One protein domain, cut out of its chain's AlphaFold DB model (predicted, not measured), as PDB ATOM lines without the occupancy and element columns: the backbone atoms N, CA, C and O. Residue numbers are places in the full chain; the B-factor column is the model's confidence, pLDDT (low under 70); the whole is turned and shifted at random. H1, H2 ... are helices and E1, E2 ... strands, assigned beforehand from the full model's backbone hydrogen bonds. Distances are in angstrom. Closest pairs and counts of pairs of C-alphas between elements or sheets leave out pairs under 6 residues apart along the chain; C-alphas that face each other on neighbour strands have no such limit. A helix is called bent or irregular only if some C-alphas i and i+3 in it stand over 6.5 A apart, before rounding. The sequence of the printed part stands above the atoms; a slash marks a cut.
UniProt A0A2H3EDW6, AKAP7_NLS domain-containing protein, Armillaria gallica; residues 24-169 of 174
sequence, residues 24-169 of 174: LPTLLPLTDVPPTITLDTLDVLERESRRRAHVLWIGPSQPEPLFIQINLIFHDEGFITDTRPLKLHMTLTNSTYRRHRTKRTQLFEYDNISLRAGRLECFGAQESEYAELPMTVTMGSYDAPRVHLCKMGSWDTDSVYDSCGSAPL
ATOM      1  N   LEU A  24      40.920 120.971  17.215       74.44
ATOM      2  CA  LEU A  24      42.016 121.809  17.732       74.44
ATOM      3  C   LEU A  24      41.763 122.394  19.126       74.44
ATOM      4  O   LEU A  24      42.688 122.351  19.934       74.44
ATOM      5  N   PRO A  25      40.559 122.916  19.449       74.75
ATOM      6  CA  PRO A  25      40.316 123.510  20.763       74.75
ATOM      7  C   PRO A  25      40.273 122.481  21.900       74.75
ATOM      8  O   PRO A  25      40.198 122.862  23.058       74.75
ATOM      9  N   THR A  26      40.261 121.180  21.595       79.38
ATOM     10  CA  THR A  26      40.364 120.113  22.604       79.38
ATOM     11  C   THR A  26      41.821 119.741  22.882       79.38
ATOM     12  O   THR A  26      42.137 119.264  23.966       79.38
ATOM     13  N   LEU A  27      42.710 119.965  21.912       80.50
ATOM     14  CA  LEU A  27      44.137 119.640  22.005       80.50
ATOM     15  C   LEU A  27      44.963 120.768  22.636       80.50
ATOM     16  O   LEU A  27      46.104 120.550  23.032       80.50
ATOM     17  N   LEU A  28      44.397 121.973  22.685       85.25
ATOM     18  CA  LEU A  28      45.014 123.218  23.128       85.25
ATOM     19  C   LEU A  28      44.009 123.978  24.023       85.25
ATOM     20  O   LEU A  28      42.808 123.801  23.829       85.25
ATOM     21  N   PRO A  29      44.433 124.842  24.966       86.56
ATOM     22  CA  PRO A  29      45.786 125.362  25.175       86.56
ATOM     23  C   PRO A  29      46.704 124.419  25.967       86.56
ATOM     24  O   PRO A  29      46.242 123.565  26.719       86.56
ATOM     25  N   LEU A  30      48.016 124.616  25.821       89.19
ATOM     26  CA  LEU A  30      49.061 123.850  26.521       89.19
ATOM     27  C   LEU A  30      49.806 124.673  27.576       89.19
ATOM     28  O   LEU A  30      50.486 124.101  28.424       89.19
ATOM     29  N   THR A  31      49.697 126.001  27.534       90.31
ATOM     30  CA  THR A  31      50.420 126.907  28.432       90.31
ATOM     31  C   THR A  31      49.490 127.928  29.092       90.31
ATOM     32  O   THR A  31      48.350 128.134  28.671       90.31
ATOM     33  N   ASP A  32      49.971 128.589  30.147       89.56
ATOM     34  CA  ASP A  32      49.259 129.712  30.775       89.56
ATOM     35  C   ASP A  32      49.591 131.058  30.108       89.56
ATOM     36  O   ASP A  32      48.755 131.956  30.081       89.56
ATOM     37  N   VAL A  33      50.788 131.186  29.524       89.62
ATOM     38  CA  VAL A  33      51.258 132.381  28.803       89.62
ATOM     39  C   VAL A  33      51.658 132.027  27.369       89.62
ATOM     40  O   VAL A  33      52.025 130.869  27.125       89.62
ATOM     41  N   PRO A  34      51.587 132.968  26.408       88.75
ATOM     42  CA  PRO A  34      52.059 132.729  25.049       88.75
ATOM     43  C   PRO A  34      53.515 132.242  25.057       88.75
ATOM     44  O   PRO A  34      54.356 132.880  25.689       88.75
ATOM     45  N   PRO A  35      53.836 131.124  24.387       90.31
ATOM     46  CA  PRO A  35      55.223 130.719  24.228       90.31
ATOM     47  C   PRO A  35      55.976 131.702  23.340       90.31
ATOM     48  O   PRO A  35      55.409 132.274  22.407       90.31
ATOM     49  N   THR A  36      57.266 131.850  23.600       90.00
ATOM     50  CA  THR A  36      58.142 132.738  22.843       90.00
ATOM     51  C   THR A  36      59.000 131.924  21.876       90.00
ATOM     52  O   THR A  36      59.391 130.798  22.162       90.00
ATOM     53  N   ILE A  37      59.290 132.483  20.703       90.19
ATOM     54  CA  ILE A  37      60.175 131.891  19.697       90.19
ATOM     55  C   ILE A  37      61.301 132.870  19.412       90.19
ATOM     56  O   ILE A  37      61.044 134.012  19.027       90.19
ATOM     57  N   THR A  38      62.545 132.418  19.553       91.88
ATOM     58  CA  THR A  38      63.717 133.190  19.140       91.88
ATOM     59  C   THR A  38      64.004 132.987  17.654       91.88
ATOM     60  O   THR A  38      63.871 131.892  17.107       91.88
ATOM     61  N   LEU A  39      64.407 134.061  16.981       91.06
ATOM     62  CA  LEU A  39      64.928 134.034  15.618       91.06
ATOM     63  C   LEU A  39      66.407 134.434  15.668       91.06
ATOM     64  O   LEU A  39      66.766 135.590  15.439       91.06
ATOM     65  N   ASP A  40      67.252 133.471  16.033       91.56
ATOM     66  CA  ASP A  40      68.670 133.687  16.356       91.56
ATOM     67  C   ASP A  40      69.643 132.976  15.399       91.56
ATOM     68  O   ASP A  40      70.852 133.190  15.456       91.56
ATOM     69  N   THR A  41      69.121 132.143  14.496       90.94
ATOM     70  CA  THR A  41      69.922 131.322  13.592       90.94
ATOM     71  C   THR A  41      69.421 131.466  12.168       90.94
ATOM     72  O   THR A  41      68.270 131.139  11.883       90.94
ATOM     73  N   LEU A  42      70.290 131.909  11.262       88.75
ATOM     74  CA  LEU A  42      70.066 131.868   9.819       88.75
ATOM     75  C   LEU A  42      70.849 130.691   9.237       88.75
ATOM     76  O   LEU A  42      72.037 130.531   9.509       88.75
ATOM     77  N   ASP A  43      70.192 129.866   8.429       88.19
ATOM     78  CA  ASP A  43      70.795 128.691   7.797       88.19
ATOM     79  C   ASP A  43      69.951 128.257   6.582       88.19
ATOM     80  O   ASP A  43      69.020 128.947   6.154       88.19
ATOM     81  N   VAL A  44      70.311 127.139   5.958       87.38
ATOM     82  CA  VAL A  44      69.704 126.635   4.728       87.38
ATOM     83  C   VAL A  44      69.244 125.185   4.855       87.38
ATOM     84  O   VAL A  44      69.810 124.398   5.611       87.38
ATOM     85  N   LEU A  45      68.216 124.818   4.090       86.56
ATOM     86  CA  LEU A  45      67.817 123.424   3.854       86.56
ATOM     87  C   LEU A  45      68.039 123.067   2.385       86.56
ATOM     88  O   LEU A  45      68.165 123.950   1.532       86.56
ATOM     89  N   GLU A  46      68.061 121.761   2.100       83.62
ATOM     90  CA  GLU A  46      68.252 121.227   0.744       83.62
ATOM     91  C   GLU A  46      69.572 121.738   0.127       83.62
ATOM     92  O   GLU A  46      69.593 122.352  -0.940       83.62
ATOM     93  N   ARG A  47      70.685 121.533   0.852       84.81
ATOM     94  CA  ARG A  47      72.041 121.869   0.388       84.81
ATOM     95  C   ARG A  47      72.445 120.921  -0.744       84.81
ATOM     96  O   ARG A  47      72.556 119.718  -0.524       84.81
ATOM     97  N   GLU A  48      72.720 121.462  -1.928       80.12
ATOM     98  CA  GLU A  48      73.339 120.709  -3.031       80.12
ATOM     99  C   GLU A  48      74.869 120.772  -2.977       80.12
ATOM    100  O   GLU A  48      75.565 119.847  -3.391       80.12
ATOM    101  N   SER A  49      75.414 121.884  -2.486       77.19
ATOM    102  CA  SER A  49      76.851 122.074  -2.304       77.19
ATOM    103  C   SER A  49      77.116 123.006  -1.124       77.19
ATOM    104  O   SER A  49      76.186 123.556  -0.535       77.19
ATOM    105  N   ARG A  50      78.397 123.249  -0.804       70.62
ATOM    106  CA  ARG A  50      78.787 124.238   0.219       70.62
ATOM    107  C   ARG A  50      78.202 125.637  -0.026       70.62
ATOM    108  O   ARG A  50      78.095 126.400   0.920       70.62
ATOM    109  N   ARG A  51      77.847 125.974  -1.272       72.81
ATOM    110  CA  ARG A  51      77.434 127.330  -1.678       72.81
ATOM    111  C   ARG A  51      76.045 127.408  -2.315       72.81
ATOM    112  O   ARG A  51      75.607 128.496  -2.685       72.81
ATOM    113  N   ARG A  52      75.357 126.275  -2.486       77.25
ATOM    114  CA  ARG A  52      74.072 126.190  -3.198       77.25
ATOM    115  C   ARG A  52      73.060 125.448  -2.346       77.25
ATOM    116  O   ARG A  52      73.315 124.323  -1.914       77.25
ATOM    117  N   ALA A  53      71.915 126.077  -2.140       83.25
ATOM    118  CA  ALA A  53      70.800 125.500  -1.414       83.25
ATOM    119  C   ALA A  53      69.477 125.987  -2.002       83.25
ATOM    120  O   ALA A  53      69.437 126.993  -2.720       83.25
ATOM    121  N   HIS A  54      68.393 125.275  -1.704       80.25
ATOM    122  CA  HIS A  54      67.077 125.662  -2.198       80.25
ATOM    123  C   HIS A  54      66.275 126.519  -1.236       80.25
ATOM    124  O   HIS A  54      65.474 127.337  -1.703       80.25
ATOM    125  N   VAL A  55      66.503 126.383   0.069       84.44
ATOM    126  CA  VAL A  55      65.713 127.053   1.103       84.44
ATOM    127  C   VAL A  55      66.634 127.837   2.022       84.44
ATOM    128  O   VAL A  55      67.555 127.260   2.588       84.44
ATOM    129  N   LEU A  56      66.367 129.131   2.189       85.56
ATOM    130  CA  LEU A  56      66.971 129.966   3.227       85.56
ATOM    131  C   LEU A  56      65.937 130.189   4.321       85.56
ATOM    132  O   LEU A  56      64.785 130.534   4.025       85.56
ATOM    133  N   TRP A  57      66.348 130.040   5.569       88.56
ATOM    134  CA  TRP A  57      65.453 130.153   6.703       88.56
ATOM    135  C   TRP A  57      66.129 130.822   7.895       88.56
ATOM    136  O   TRP A  57      67.351 130.821   8.013       88.56
ATOM    137  N   ILE A  58      65.301 131.383   8.774       90.12
ATOM    138  CA  ILE A  58      65.699 131.859  10.097       90.12
ATOM    139  C   ILE A  58      64.850 131.173  11.163       90.12
ATOM    140  O   ILE A  58      63.673 130.914  10.936       90.12
ATOM    141  N   GLY A  59      65.420 130.827  12.305       91.69
ATOM    142  CA  GLY A  59      64.699 130.124  13.358       91.69
ATOM    143  C   GLY A  59      65.504 130.051  14.643       91.69
ATOM    144  O   GLY A  59      66.601 130.612  14.697       91.69
ATOM    145  N   PRO A  60      64.975 129.358  15.658       92.25
ATOM    146  CA  PRO A  60      65.704 129.137  16.888       92.25
ATOM    147  C   PRO A  60      66.823 128.113  16.672       92.25
ATOM    148  O   PRO A  60      66.671 127.119  15.950       92.25
ATOM    149  N   SER A  61      67.946 128.352  17.338       89.19
ATOM    150  CA  SER A  61      69.118 127.477  17.378       89.19
ATOM    151  C   SER A  61      68.779 126.080  17.903       89.19
ATOM    152  O   SER A  61      69.310 125.081  17.406       89.19
ATOM    153  N   GLN A  62      67.845 125.993  18.852       84.12
ATOM    154  CA  GLN A  62      67.310 124.745  19.387       84.12
ATOM    155  C   GLN A  62      65.774 124.769  19.404       84.12
ATOM    156  O   GLN A  62      65.180 125.802  19.705       84.12
ATOM    157  N   PRO A  63      65.101 123.652  19.081       77.00
ATOM    158  CA  PRO A  63      63.648 123.580  19.173       77.00
ATOM    159  C   PRO A  63      63.208 123.611  20.641       77.00
ATOM    160  O   PRO A  63      63.675 122.796  21.438       77.00
ATOM    161  N   GLU A  64      62.279 124.501  21.000       83.31
ATOM    162  CA  GLU A  64      61.751 124.487  22.366       83.31
ATOM    163  C   GLU A  64      60.893 123.235  22.629       83.31
ATOM    164  O   GLU A  64      60.142 122.808  21.738       83.31
ATOM    165  N   PRO A  65      60.933 122.665  23.854       89.12
ATOM    166  CA  PRO A  65      60.193 121.451  24.205       89.12
ATOM    167  C   PRO A  65      58.695 121.512  23.889       89.12
ATOM    168  O   PRO A  65      58.114 120.516  23.459       89.12
ATOM    169  N   LEU A  66      58.076 122.687  24.033       89.81
ATOM    170  CA  LEU A  66      56.661 122.875  23.722       89.81
ATOM    171  C   LEU A  66      56.350 122.611  22.243       89.81
ATOM    172  O   LEU A  66      55.365 121.947  21.932       89.81
ATOM    173  N   PHE A  67      57.181 123.087  21.313       88.81
ATOM    174  CA  PHE A  67      56.939 122.870  19.883       88.81
ATOM    175  C   PHE A  67      57.184 121.418  19.473       88.81
ATOM    176  O   PHE A  67      56.519 120.924  18.564       88.81
ATOM    177  N   ILE A  68      58.071 120.711  20.180       89.75
ATOM    178  CA  ILE A  68      58.219 119.258  20.041       89.75
ATOM    179  C   ILE A  68      56.926 118.562  20.482       89.75
ATOM    180  O   ILE A  68      56.404 117.732  19.742       89.75
ATOM    181  N   GLN A  69      56.370 118.940  21.636       91.44
ATOM    182  CA  GLN A  69      55.107 118.394  22.135       91.44
ATOM    183  C   GLN A  69      53.940 118.665  21.175       91.44
ATOM    184  O   GLN A  69      53.193 117.744  20.854       91.44
ATOM    185  N   ILE A  70      53.810 119.895  20.664       89.75
ATOM    186  CA  ILE A  70      52.792 120.254  19.663       89.75
ATOM    187  C   ILE A  70      52.944 119.382  18.412       89.75
ATOM    188  O   ILE A  70      51.958 118.841  17.917       89.75
ATOM    189  N   ASN A  71      54.172 119.207  17.912       89.19
ATOM    190  CA  ASN A  71      54.434 118.376  16.739       89.19
ATOM    191  C   ASN A  71      54.020 116.913  16.959       89.19
ATOM    192  O   ASN A  71      53.438 116.317  16.058       89.19
ATOM    193  N   LEU A  72      54.280 116.354  18.145       90.00
ATOM    194  CA  LEU A  72      53.860 114.993  18.496       90.00
ATOM    195  C   LEU A  72      52.334 114.863  18.530       90.00
ATOM    196  O   LEU A  72      51.797 114.015  17.826       90.00
ATOM    197  N   ILE A  73      51.636 115.762  19.234       90.56
ATOM    198  CA  ILE A  73      50.162 115.783  19.283       90.56
ATOM    199  C   ILE A  73      49.578 115.836  17.866       90.56
ATOM    200  O   ILE A  73      48.652 115.106  17.527       90.56
ATOM    201  N   PHE A  74      50.136 116.690  17.007       88.69
ATOM    202  CA  PHE A  74      49.645 116.858  15.644       88.69
ATOM    203  C   PHE A  74      49.952 115.648  14.753       88.69
ATOM    204  O   PHE A  74      49.202 115.381  13.814       88.69
ATOM    205  N   HIS A  75      51.030 114.915  15.026       87.38
ATOM    206  CA  HIS A  75      51.336 113.664  14.343       87.38
ATOM    207  C   HIS A  75      50.390 112.541  14.797       87.38
ATOM    208  O   HIS A  75      49.832 111.838  13.954       87.38
ATOM    209  N   ASP A  76      50.134 112.425  16.102       89.62
ATOM    210  CA  ASP A  76      49.230 111.425  16.690       89.62
ATOM    211  C   ASP A  76      47.778 111.617  16.221       89.62
ATOM    212  O   ASP A  76      47.075 110.658  15.899       89.62
ATOM    213  N   GLU A  77      47.350 112.872  16.076       87.00
ATOM    214  CA  GLU A  77      46.035 113.233  15.534       87.00
ATOM    215  C   GLU A  77      45.959 113.139  13.998       87.00
ATOM    216  O   GLU A  77      44.885 113.276  13.398       87.00
ATOM    217  N   GLY A  78      47.091 112.870  13.341       84.88
ATOM    218  CA  GLY A  78      47.192 112.681  11.897       84.88
ATOM    219  C   GLY A  78      47.118 113.972  11.083       84.88
ATOM    220  O   GLY A  78      46.815 113.916   9.894       84.88
ATOM    221  N   PHE A  79      47.370 115.134  11.691       82.31
ATOM    222  CA  PHE A  79      47.487 116.418  10.992       82.31
ATOM    223  C   PHE A  79      48.809 116.532  10.219       82.31
ATOM    224  O   PHE A  79      48.842 117.073   9.105       82.31
ATOM    225  N   ILE A  80      49.891 116.015  10.803       83.56
ATOM    226  CA  ILE A  80      51.224 115.949  10.199       83.56
ATOM    227  C   ILE A  80      51.482 114.508   9.767       83.56
ATOM    228  O   ILE A  80      51.383 113.588  10.569       83.56
ATOM    229  N   THR A  81      51.821 114.323   8.495       83.25
ATOM    230  CA  THR A  81      52.214 113.022   7.923       83.25
ATOM    231  C   THR A  81      53.688 112.977   7.524       83.25
ATOM    232  O   THR A  81      54.182 111.948   7.070       83.25
ATOM    233  N   ASP A  82      54.388 114.106   7.657       82.50
ATOM    234  CA  ASP A  82      55.817 114.208   7.389       82.50
ATOM    235  C   ASP A  82      56.602 113.493   8.493       82.50
ATOM    236  O   ASP A  82      56.400 113.758   9.676       82.50
ATOM    237  N   THR A  83      57.502 112.595   8.101       84.00
ATOM    238  CA  THR A  83      58.299 111.778   9.024       84.00
ATOM    239  C   THR A  83      59.652 112.402   9.357       84.00
ATOM    240  O   THR A  83      60.440 111.815  10.098       84.00
ATOM    241  N   ARG A  84      59.993 113.543   8.747       86.00
ATOM    242  CA  ARG A  84      61.273 114.214   8.991       86.00
ATOM    243  C   ARG A  84      61.291 114.818  10.400       86.00
ATOM    244  O   ARG A  84      60.245 115.228  10.901       86.00
ATOM    245  N   PRO A  85      62.473 114.930  11.034       86.62
ATOM    246  CA  PRO A  85      62.589 115.597  12.324       86.62
ATOM    247  C   PRO A  85      62.044 117.027  12.272       86.62
ATOM    248  O   PRO A  85      62.257 117.742  11.287       86.62
ATOM    249  N   LEU A  86      61.386 117.460  13.351       87.69
ATOM    250  CA  LEU A  86      60.896 118.828  13.471       87.69
ATOM    251  C   LEU A  86      62.064 119.812  13.343       87.69
ATOM    252  O   LEU A  86      62.988 119.820  14.157       87.69
ATOM    253  N   LYS A  87      61.979 120.696  12.348       89.25
ATOM    254  CA  LYS A  87      62.858 121.855  12.209       89.25
ATOM    255  C   LYS A  87      62.012 123.115  12.244       89.25
ATOM    256  O   LYS A  87      61.438 123.502  11.227       89.25
ATOM    257  N   LEU A  88      61.930 123.747  13.410       90.56
ATOM    258  CA  LEU A  88      61.215 125.008  13.564       90.56
ATOM    259  C   LEU A  88      61.977 126.120  12.836       90.56
ATOM    260  O   LEU A  88      63.152 126.346  13.115       90.56
ATOM    261  N   HIS A  89      61.331 126.767  11.867       89.94
ATOM    262  CA  HIS A  89      61.939 127.842  11.092       89.94
ATOM    263  C   HIS A  89      60.889 128.715  10.393       89.94
ATOM    264  O   HIS A  89      59.805 128.259  10.034       89.94
ATOM    265  N   MET A  90      61.259 129.961  10.126       89.62
ATOM    266  CA  MET A  90      60.613 130.868   9.190       89.62
ATOM    267  C   MET A  90      61.380 130.834   7.865       89.62
ATOM    268  O   MET A  90      62.547 131.222   7.784       89.62
ATOM    269  N   THR A  91      60.731 130.355   6.804       88.06
ATOM    270  CA  THR A  91      61.319 130.369   5.456       88.06
ATOM    271  C   THR A  91      61.369 131.804   4.928       88.06
ATOM    272  O   THR A  91      60.336 132.456   4.820       88.06
ATOM    273  N   LEU A  92      62.558 132.269   4.541       85.00
ATOM    274  CA  LEU A  92      62.759 133.582   3.918       85.00
ATOM    275  C   LEU A  92      62.705 133.496   2.391       85.00
ATOM    276  O   LEU A  92      62.134 134.353   1.721       85.00
ATOM    277  N   THR A  93      63.306 132.449   1.821       82.88
ATOM    278  CA  THR A  93      63.218 132.168   0.385       82.88
ATOM    279  C   THR A  93      63.206 130.670   0.134       82.88
ATOM    280  O   THR A  93      63.890 129.904   0.810       82.88
ATOM    281  N   ASN A  94      62.448 130.257  -0.875       83.25
ATOM    282  CA  ASN A  94      62.458 128.899  -1.390       83.25
ATOM    283  C   ASN A  94      62.532 128.960  -2.922       83.25
ATOM    284  O   ASN A  94      61.616 129.442  -3.590       83.25
ATOM    285  N   SER A  95      63.660 128.522  -3.479       79.12
ATOM    286  CA  SER A  95      63.913 128.542  -4.922       79.12
ATOM    287  C   SER A  95      63.235 127.395  -5.670       79.12
ATOM    288  O   SER A  95      63.003 127.535  -6.868       79.12
ATOM    289  N   THR A  96      62.827 126.320  -4.991       71.31
ATOM    290  CA  THR A  96      62.122 125.174  -5.591       71.31
ATOM    291  C   THR A  96      60.813 125.602  -6.260       71.31
ATOM    292  O   THR A  96      60.434 125.067  -7.300       71.31
ATOM    293  N   TYR A  97      60.147 126.627  -5.717       68.75
ATOM    294  CA  TYR A  97      58.907 127.178  -6.272       68.75
ATOM    295  C   TYR A  97      59.118 128.322  -7.273       68.75
ATOM    296  O   TYR A  97      58.153 128.801  -7.873       68.75
ATOM    297  N   ARG A  98      60.360 128.768  -7.500       65.81
ATOM    298  CA  ARG A  98      60.639 129.802  -8.501       65.81
ATOM    299  C   ARG A  98      60.592 129.183  -9.895       65.81
ATOM    300  O   ARG A  98      61.546 128.561 -10.354       65.81
ATOM    301  N   ARG A  99      59.486 129.401 -10.609       51.62
ATOM    302  CA  ARG A  99      59.412 129.127 -12.049       51.62
ATOM    303  C   ARG A  99      60.151 130.224 -12.802       51.62
ATOM    304  O   ARG A  99      59.635 131.325 -12.971       51.62
ATOM    305  N   HIS A 100      61.366 129.927 -13.250       51.59
ATOM    306  CA  HIS A 100      62.049 130.794 -14.199       51.59
ATOM    307  C   HIS A 100      61.454 130.617 -15.606       51.59
ATOM    308  O   HIS A 100      60.893 129.571 -15.939       51.59
ATOM    309  N   ARG A 101      61.596 131.640 -16.459       51.09
ATOM    310  CA  ARG A 101      61.146 131.616 -17.866       51.09
ATOM    311  C   ARG A 101      61.905 130.572 -18.709       51.09
ATOM    312  O   ARG A 101      61.461 130.202 -19.791       51.09
ATOM    313  N   THR A 102      63.034 130.077 -18.200       55.47
ATOM    314  CA  THR A 102      63.824 128.969 -18.751       55.47
ATOM    315  C   THR A 102      63.568 127.695 -17.935       55.47
ATOM    316  O   THR A 102      63.427 127.751 -16.718       55.47
ATOM    317  N   LYS A 103      63.498 126.531 -18.595       54.16
ATOM    318  CA  LYS A 103      63.028 125.234 -18.050       54.16
ATOM    319  C   LYS A 103      63.842 124.630 -16.877       54.16
ATOM    320  O   LYS A 103      63.639 123.464 -16.556       54.16
ATOM    321  N   ARG A 104      64.768 125.359 -16.249       56.06
ATOM    322  CA  ARG A 104      65.564 124.875 -15.108       56.06
ATOM    323  C   ARG A 104      65.360 125.769 -13.891       56.06
ATOM    324  O   ARG A 104      65.540 126.981 -13.976       56.06
ATOM    325  N   THR A 105      65.034 125.148 -12.762       55.28
ATOM    326  CA  THR A 105      65.058 125.776 -11.437       55.28
ATOM    327  C   THR A 105      66.480 126.254 -11.157       55.28
ATOM    328  O   THR A 105      67.408 125.447 -11.117       55.28
ATOM    329  N   GLN A 106      66.677 127.565 -11.017       59.31
ATOM    330  CA  GLN A 106      67.979 128.121 -10.667       59.31
ATOM    331  C   GLN A 106      68.072 128.229  -9.145       59.31
ATOM    332  O   GLN A 106      67.281 128.931  -8.514       59.31
ATOM    333  N   LEU A 107      69.033 127.508  -8.567       58.81
ATOM    334  CA  LEU A 107      69.387 127.625  -7.155       58.81
ATOM    335  C   LEU A 107      69.861 129.039  -6.841       58.81
ATOM    336  O   LEU A 107      70.451 129.703  -7.697       58.81
ATOM    337  N   PHE A 108      69.656 129.477  -5.600       65.06
ATOM    338  CA  PHE A 108      70.390 130.641  -5.134       65.06
ATOM    339  C   PHE A 108      71.813 130.210  -4.769       65.06
ATOM    340  O   PHE A 108      72.033 129.201  -4.097       65.06
ATOM    341  N   GLU A 109      72.787 130.976  -5.245       62.84
ATOM    342  CA  GLU A 109      74.147 130.924  -4.721       62.84
ATOM    343  C   GLU A 109      74.193 131.827  -3.497       62.84
ATOM    344  O   GLU A 109      73.858 133.012  -3.591       62.84
ATOM    345  N   TYR A 110      74.559 131.262  -2.347       62.25
ATOM    346  CA  TYR A 110      74.591 132.014  -1.095       62.25
ATOM    347  C   TYR A 110      75.656 133.114  -1.125       62.25
ATOM    348  O   TYR A 110      75.431 134.171  -0.553       62.25
ATOM    349  N   ASP A 111      76.718 132.946  -1.918       59.75
ATOM    350  CA  ASP A 111      77.678 134.008  -2.227       59.75
ATOM    351  C   ASP A 111      76.962 135.292  -2.693       59.75
ATOM    352  O   ASP A 111      77.313 136.376  -2.264       59.75
ATOM    353  N   ASN A 112      75.867 135.224  -3.460       60.69
ATOM    354  CA  ASN A 112      75.118 136.429  -3.861       60.69
ATOM    355  C   ASN A 112      74.255 137.044  -2.739       60.69
ATOM    356  O   ASN A 112      73.792 138.181  -2.864       60.69
ATOM    357  N   ILE A 113      74.000 136.287  -1.672       56.47
ATOM    358  CA  ILE A 113      73.279 136.720  -0.469       56.47
ATOM    359  C   ILE A 113      74.272 137.314   0.545       56.47
ATOM    360  O   ILE A 113      73.958 138.344   1.134       56.47
ATOM    361  N   SER A 114      75.467 136.726   0.679       50.72
ATOM    362  CA  SER A 114      76.558 137.181   1.557       50.72
ATOM    363  C   SER A 114      77.405 138.313   0.980       50.72
ATOM    364  O   SER A 114      77.813 139.191   1.725       50.72
ATOM    365  N   LEU A 115      77.676 138.326  -0.334       46.66
ATOM    366  CA  LEU A 115      78.602 139.277  -0.977       46.66
ATOM    367  C   LEU A 115      77.980 140.646  -1.269       46.66
ATOM    368  O   LEU A 115      78.688 141.571  -1.666       46.66
ATOM    369  N   ARG A 116      76.665 140.817  -1.094       48.31
ATOM    370  CA  ARG A 116      76.068 142.158  -1.092       48.31
ATOM    371  C   ARG A 116      76.099 142.701   0.330       48.31
ATOM    372  O   ARG A 116      75.091 142.636   1.033       48.31
ATOM    373  N   ALA A 117      77.270 143.222   0.696       40.28
ATOM    374  CA  ALA A 117      77.482 144.041   1.884       40.28
ATOM    375  C   ALA A 117      76.299 145.017   2.077       40.28
ATOM    376  O   ALA A 117      75.839 145.648   1.117       40.28
ATOM    377  N   GLY A 118      75.748 145.053   3.287       51.06
ATOM    378  CA  GLY A 118      74.613 145.871   3.715       51.06
ATOM    379  C   GLY A 118      73.264 145.147   3.829       51.06
ATOM    380  O   GLY A 118      72.303 145.733   4.318       51.06
ATOM    381  N   ARG A 119      73.129 143.880   3.398       59.44
ATOM    382  CA  ARG A 119      71.850 143.132   3.520       59.44
ATOM    383  C   ARG A 119      71.717 142.276   4.777       59.44
ATOM    384  O   ARG A 119      70.592 142.008   5.199       59.44
ATOM    385  N   LEU A 120      72.830 141.841   5.364       63.25
ATOM    386  CA  LEU A 120      72.828 141.008   6.574       63.25
ATOM    387  C   LEU A 120      72.740 141.832   7.867       63.25
ATOM    388  O   LEU A 120      72.277 141.314   8.882       63.25
ATOM    389  N   GLU A 121      73.044 143.133   7.810       62.91
ATOM    390  CA  GLU A 121      72.790 144.078   8.907       62.91
ATOM    391  C   GLU A 121      71.315 144.097   9.327       62.91
ATOM    392  O   GLU A 121      71.004 144.217  10.511       62.91
ATOM    393  N   CYS A 122      70.390 143.902   8.376       65.38
ATOM    394  CA  CYS A 122      68.960 143.794   8.670       65.38
ATOM    395  C   CYS A 122      68.629 142.620   9.603       65.38
ATOM    396  O   CYS A 122      67.588 142.650  10.250       65.38
ATOM    397  N   PHE A 123      69.497 141.606   9.663       65.06
ATOM    398  CA  PHE A 123      69.405 140.456  10.563       65.06
ATOM    399  C   PHE A 123      70.277 140.613  11.814       65.06
ATOM    400  O   PHE A 123      70.378 139.674  12.597       65.06
ATOM    401  N   GLY A 124      70.937 141.758  12.017       63.84
ATOM    402  CA  GLY A 124      71.835 141.972  13.152       63.84
ATOM    403  C   GLY A 124      73.081 141.079  13.131       63.84
ATOM    404  O   GLY A 124      73.678 140.849  14.180       63.84
ATOM    405  N   ALA A 125      73.455 140.539  11.967       62.56
ATOM    406  CA  ALA A 125      74.691 139.782  11.805       62.56
ATOM    407  C   ALA A 125      75.885 140.736  11.673       62.56
ATOM    408  O   ALA A 125      75.781 141.759  10.996       62.56
ATOM    409  N   GLN A 126      77.031 140.383  12.266       60.47
ATOM    410  CA  GLN A 126      78.285 141.056  11.927       60.47
ATOM    411  C   GLN A 126      78.763 140.585  10.553       60.47
ATOM    412  O   GLN A 126      78.839 139.382  10.291       60.47
ATOM    413  N   GLU A 127      79.076 141.534   9.673       57.00
ATOM    414  CA  GLU A 127      79.680 141.225   8.381       57.00
ATOM    415  C   GLU A 127      81.065 140.615   8.596       57.00
ATOM    416  O   GLU A 127      81.937 141.203   9.234       57.00
ATOM    417  N   SER A 128      81.267 139.422   8.048       57.56
ATOM    418  CA  SER A 128      82.594 138.850   7.864       57.56
ATOM    419  C   SER A 128      82.807 138.607   6.379       57.56
ATOM    420  O   SER A 128      81.855 138.383   5.629       57.56
ATOM    421  N   GLU A 129      84.069 138.629   5.961       52.44
ATOM    422  CA  GLU A 129      84.482 138.379   4.576       52.44
ATOM    423  C   GLU A 129      84.023 136.988   4.075       52.44
ATOM    424  O   GLU A 129      83.915 136.764   2.871       52.44
ATOM    425  N   TYR A 130      83.661 136.082   5.001       55.91
ATOM    426  CA  TYR A 130      83.116 134.750   4.736       55.91
ATOM    427  C   TYR A 130      82.026 134.375   5.756       55.91
ATOM    428  O   TYR A 130      82.317 133.863   6.834       55.91
ATOM    429  N   ALA A 131      80.752 134.580   5.411       62.62
ATOM    430  CA  ALA A 131      79.642 134.097   6.231       62.62
ATOM    431  C   ALA A 131      79.446 132.579   6.039       62.62
ATOM    432  O   ALA A 131      78.893 132.141   5.027       62.62
ATOM    433  N   GLU A 132      79.894 131.768   7.001       73.44
ATOM    434  CA  GLU A 132      79.582 130.333   7.053       73.44
ATOM    435  C   GLU A 132      78.227 130.078   7.733       73.44
ATOM    436  O   GLU A 132      77.862 130.750   8.694       73.44
ATOM    437  N   LEU A 133      77.474 129.096   7.221       77.94
ATOM    438  CA  LEU A 133      76.173 128.689   7.758       77.94
ATOM    439  C   LEU A 133      76.264 127.369   8.545       77.94
ATOM    440  O   LEU A 133      76.859 126.408   8.034       77.94
ATOM    441  N   PRO A 134      75.559 127.230   9.682       85.50
ATOM    442  CA  PRO A 134      74.611 128.190  10.260       85.50
ATOM    443  C   PRO A 134      75.304 129.433  10.828       85.50
ATOM    444  O   PRO A 134      76.379 129.320  11.410       85.50
ATOM    445  N   MET A 135      74.675 130.602  10.680       85.25
ATOM    446  CA  MET A 135      75.174 131.854  11.251       85.25
ATOM    447  C   MET A 135      74.237 132.376  12.338       85.25
ATOM    448  O   MET A 135      73.010 132.327  12.201       85.25
ATOM    449  N   THR A 136      74.828 132.929  13.393       88.25
ATOM    450  CA  THR A 136      74.085 133.633  14.438       88.25
ATOM    451  C   THR A 136      73.587 134.976  13.914       88.25
ATOM    452  O   THR A 136      74.332 135.740  13.299       88.25
ATOM    453  N   VAL A 137      72.322 135.267  14.183       86.62
ATOM    454  CA  VAL A 137      71.630 136.507  13.827       86.62
ATOM    455  C   VAL A 137      70.850 137.019  15.037       86.62
ATOM    456  O   VAL A 137      70.610 136.282  15.985       86.62
ATOM    457  N   THR A 138      70.451 138.287  15.026       84.31
ATOM    458  CA  THR A 138      69.632 138.886  16.089       84.31
ATOM    459  C   THR A 138      68.371 139.484  15.482       84.31
ATOM    460  O   THR A 138      68.281 140.692  15.278       84.31
ATOM    461  N   MET A 139      67.386 138.632  15.180       85.12
ATOM    462  CA  MET A 139      66.056 139.096  14.763       85.12
ATOM    463  C   MET A 139      65.085 139.252  15.934       85.12
ATOM    464  O   MET A 139      64.056 139.895  15.786       85.12
ATOM    465  N   GLY A 140      65.443 138.752  17.117       87.62
ATOM    466  CA  GLY A 140      64.680 138.947  18.346       87.62
ATOM    467  C   GLY A 140      63.776 137.768  18.688       87.62
ATOM    468  O   GLY A 140      63.952 136.656  18.185       87.62
ATOM    469  N   SER A 141      62.826 138.035  19.581       89.19
ATOM    470  CA  SER A 141      61.933 137.046  20.178       89.19
ATOM    471  C   SER A 141      60.480 137.443  19.953       89.19
ATOM    472  O   SER A 141      60.138 138.621  20.062       89.19
ATOM    473  N   TYR A 142      59.633 136.466  19.643       89.38
ATOM    474  CA  TYR A 142      58.243 136.691  19.253       89.38
ATOM    475  C   TYR A 142      57.304 135.787  20.025       89.38
ATOM    476  O   TYR A 142      57.535 134.582  20.102       89.38
ATOM    477  N   ASP A 143      56.211 136.355  20.514       90.44
ATOM    478  CA  ASP A 143      55.146 135.570  21.119       90.44
ATOM    479  C   ASP A 143      54.368 134.811  20.040       90.44
ATOM    480  O   ASP A 143      53.986 135.361  19.003       90.44
ATOM    481  N   ALA A 144      54.101 133.539  20.309       89.19
ATOM    482  CA  ALA A 144      53.320 132.644  19.472       89.19
ATOM    483  C   ALA A 144      52.026 132.263  20.210       89.19
ATOM    484  O   ALA A 144      51.913 131.169  20.756       89.19
ATOM    485  N   PRO A 145      51.013 133.147  20.252       88.81
ATOM    486  CA  PRO A 145      49.815 132.924  21.061       88.81
ATOM    487  C   PRO A 145      48.864 131.873  20.479       88.81
ATOM    488  O   PRO A 145      47.963 131.416  21.178       88.81
ATOM    489  N   ARG A 146      48.991 131.517  19.193       89.25
ATOM    490  CA  ARG A 146      48.033 130.657  18.481       89.25
ATOM    491  C   ARG A 146      48.719 129.774  17.448       89.25
ATOM    492  O   ARG A 146      49.693 130.185  16.820       89.25
ATOM    493  N   VAL A 147      48.126 128.609  17.207       87.31
ATOM    494  CA  VAL A 147      48.407 127.777  16.030       87.31
ATOM    495  C   VAL A 147      47.272 127.935  15.032       87.31
ATOM    496  O   VAL A 147      46.097 127.929  15.398       87.31
ATOM    497  N   HIS A 148      47.637 128.055  13.759       85.50
ATOM    498  CA  HIS A 148      46.708 128.079  12.640       85.50
ATOM    499  C   HIS A 148      46.861 126.800  11.818       85.50
ATOM    500  O   HIS A 148      47.981 126.390  11.508       85.50
ATOM    501  N   LEU A 149      45.737 126.196  11.429       84.62
ATOM    502  CA  LEU A 149      45.718 125.197  10.369       84.62
ATOM    503  C   LEU A 149      45.428 125.886   9.052       84.62
ATOM    504  O   LEU A 149      44.408 126.556   8.905       84.62
ATOM    505  N   CYS A 150      46.308 125.676   8.088       83.19
ATOM    506  CA  CYS A 150      46.251 126.339   6.799       83.19
ATOM    507  C   CYS A 150      46.245 125.316   5.666       83.19
ATOM    508  O   CYS A 150      46.963 124.313   5.711       83.19
ATOM    509  N   LYS A 151      45.467 125.594   4.618       81.00
ATOM    510  CA  LYS A 151      45.444 124.782   3.407       81.00
ATOM    511  C   LYS A 151      46.607 125.172   2.499       81.00
ATOM    512  O   LYS A 151      46.743 126.311   2.057       81.00
ATOM    513  N   MET A 152      47.450 124.191   2.198       77.44
ATOM    514  CA  MET A 152      48.572 124.362   1.282       77.44
ATOM    515  C   MET A 152      48.094 124.564  -0.163       77.44
ATOM    516  O   MET A 152      47.221 123.842  -0.643       77.44
ATOM    517  N   GLY A 153      48.716 125.504  -0.882       77.31
ATOM    518  CA  GLY A 153      48.431 125.762  -2.302       77.31
ATOM    519  C   GLY A 153      47.163 126.580  -2.569       77.31
ATOM    520  O   GLY A 153      46.751 126.693  -3.722       77.31
ATOM    521  N   SER A 154      46.553 127.138  -1.526       73.12
ATOM    522  CA  SER A 154      45.469 128.115  -1.610       73.12
ATOM    523  C   SER A 154      45.843 129.368  -0.835       73.12
ATOM    524  O   SER A 154      46.434 129.279   0.244       73.12
ATOM    525  N   TRP A 155      45.469 130.514  -1.389       78.00
ATOM    526  CA  TRP A 155      45.757 131.825  -0.832       78.00
ATOM    527  C   TRP A 155      44.477 132.648  -0.759       78.00
ATOM    528  O   TRP A 155      43.607 132.502  -1.622       78.00
ATOM    529  N   ASP A 156      44.374 133.485   0.264       75.62
ATOM    530  CA  ASP A 156      43.339 134.505   0.368       75.62
ATOM    531  C   ASP A 156      43.685 135.748  -0.474       75.62
ATOM    532  O   ASP A 156      44.667 135.780  -1.226       75.62
ATOM    533  N   THR A 157      42.852 136.784  -0.375       78.50
ATOM    534  CA  THR A 157      43.037 138.050  -1.100       78.50
ATOM    535  C   THR A 157      44.304 138.799  -0.694       78.50
ATOM    536  O   THR A 157      44.830 139.567  -1.497       78.50
ATOM    537  N   ASP A 158      44.827 138.532   0.502       79.44
ATOM    538  CA  ASP A 158      46.025 139.163   1.052       79.44
ATOM    539  C   ASP A 158      47.286 138.324   0.783       79.44
ATOM    540  O   ASP A 158      48.362 138.603   1.313       79.44
ATOM    541  N   SER A 159      47.181 137.304  -0.081       76.31
ATOM    542  CA  SER A 159      48.255 136.350  -0.388       76.31
ATOM    543  C   SER A 159      48.737 135.551   0.829       76.31
ATOM    544  O   SER A 159      49.844 135.001   0.821       76.31
ATOM    545  N   VAL A 160      47.910 135.448   1.868       79.50
ATOM    546  CA  VAL A 160      48.143 134.605   3.040       79.50
ATOM    547  C   VAL A 160      47.531 133.230   2.788       79.50
ATOM    548  O   VAL A 160      46.613 133.079   1.984       79.50
ATOM    549  N   TYR A 161      48.062 132.185   3.429       78.50
ATOM    550  CA  TYR A 161      47.453 130.863   3.321       78.50
ATOM    551  C   TYR A 161      46.017 130.868   3.844       78.50
ATOM    552  O   TYR A 161      45.752 131.353   4.945       78.50
ATOM    553  N   ASP A 162      45.130 130.230   3.084       80.69
ATOM    554  CA  ASP A 162      43.737 130.042   3.478       80.69
ATOM    555  C   ASP A 162      43.648 129.227   4.783       80.69
ATOM    556  O   ASP A 162      44.155 128.101   4.875       80.69
ATOM    557  N   SER A 163      43.062 129.822   5.822       83.50
ATOM    558  CA  SER A 163      43.017 129.273   7.180       83.50
ATOM    559  C   SER A 163      41.783 128.395   7.367       83.50
ATOM    560  O   SER A 163      40.654 128.865   7.295       83.50
ATOM    561  N   CYS A 164      41.989 127.127   7.711       82.31
ATOM    562  CA  CYS A 164      40.920 126.183   8.038       82.31
ATOM    563  C   CYS A 164      40.452 126.292   9.497       82.31
ATOM    564  O   CYS A 164      39.395 125.775   9.846       82.31
ATOM    565  N   GLY A 165      41.240 126.931  10.361       83.56
ATOM    566  CA  GLY A 165      40.920 127.119  11.770       83.56
ATOM    567  C   GLY A 165      42.148 127.509  12.575       83.56
ATOM    568  O   GLY A 165      43.279 127.428  12.094       83.56
ATOM    569  N   SER A 166      41.931 127.932  13.811       85.75
ATOM    570  CA  SER A 166      43.002 128.238  14.750       85.75
ATOM    571  C   SER A 166      42.589 127.888  16.170       85.75
ATOM    572  O   SER A 166      41.403 127.762  16.473       85.75
ATOM    573  N   ALA A 167      43.582 127.719  17.034       87.19
ATOM    574  CA  ALA A 167      43.378 127.526  18.459       87.19
ATOM    575  C   ALA A 167      44.492 128.229  19.248       87.19
ATOM    576  O   ALA A 167      45.625 128.337  18.755       87.19
ATOM    577  N   PRO A 168      44.178 128.754  20.442       90.06
ATOM    578  CA  PRO A 168      45.158 129.431  21.272       90.06
ATOM    579  C   PRO A 168      46.129 128.419  21.888       90.06
ATOM    580  O   PRO A 168      45.726 127.341  22.312       90.06
ATOM    581  N   LEU A 169      47.417 128.756  21.921       88.88
ATOM    582  CA  LEU A 169      48.441 127.948  22.590       88.88
ATOM    583  C   LEU A 169      48.438 128.162  24.103       88.88
ATOM    584  O   LEU A 169      48.758 127.232  24.844       88.88
TER     585      LEU A 169
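This is residues 24 to 169 of the 174 residues of the protein "AKAP7_NLS domain-containing protein" of Armillaria gallica (UniProt A0A2H3EDW6). The model is an open frame: a twisted, curled sheet of four strands, E3, E2, E1 and E4, makes one side, and a separate hairpin of two bent strands, E5 and E6, makes the other, with the tight link from E4 to E5 joining them. H2 is not on the four-stranded sheet and is apart from E5 and E6, H1 lies at the hairpin's end of the domain, and residues 99 to 104 stick out. The printed part has 146 residues, with three named helices and six named strands in the order H1 E1 E2 H2 E3 H3 E4 E5 E6. Both sheets are antiparallel, the larger in the order E3, E2, E1, E4, and the class is mixed, helices and strands. The whole is only just compact, close to loose, with a radius of gyration of the C-alphas of 17.5 A and spans of 50 by 37 by 31 A.

H1, residues 24 to 27, is not on the four-stranded sheet. E1, residues 36 to 49, bends by 59 degrees at residue 40. E2, residues 52 to 59, forms a hairpin with E1, and N 45 and O 55 are 2.9 A apart. H2, residues 65 to 76, is close to H1 but not clearly touching it; their closest C-alphas, of Leu 27 and Ile 73, are 7.7 A apart. E3, residues 90 to 94, is an edge strand antiparallel to E2, with N 92 and O 56 2.9 A apart. H3, residues 111 to 114, is apart from E1 and E2. E4, residues 135 to 143, is the other edge strand, antiparallel to E1, with N 137 and O 40 2.8 A apart. E5, residues 146 to 155, bends by 96 degrees at residue 152. E6, residues 161 to 168, forms a hairpin with E5, with N 149 and O 165 2.8 A apart. The closest C-alphas of H1 and E6, of Pro 25 and Ala 167, are 5.6 A apart. In H2 every O i to N i+4 pair is within hydrogen-bond range; H1 and H3 are too short for such a pair.

H1 begins at C-alpha 24, (42.016, 121.809, 17.732). E1 is 33.1 A long, E4 22.6 A, E5 19.5 A, E2 19.4 A, E6 18.2 A and H2 16.6 A. E6 ends at C-alpha 168, (45.158, 129.431, 21.272).

The two C-alphas farthest apart, of Asp 32 and Thr 102, are 51.6 A apart. The printed part has no cut. The links from H2 to E3, E3 to H3 and H3 to E4 are long. Mean pLDDT of the printed part is 78.4, and residues 97 to 131 are under 70.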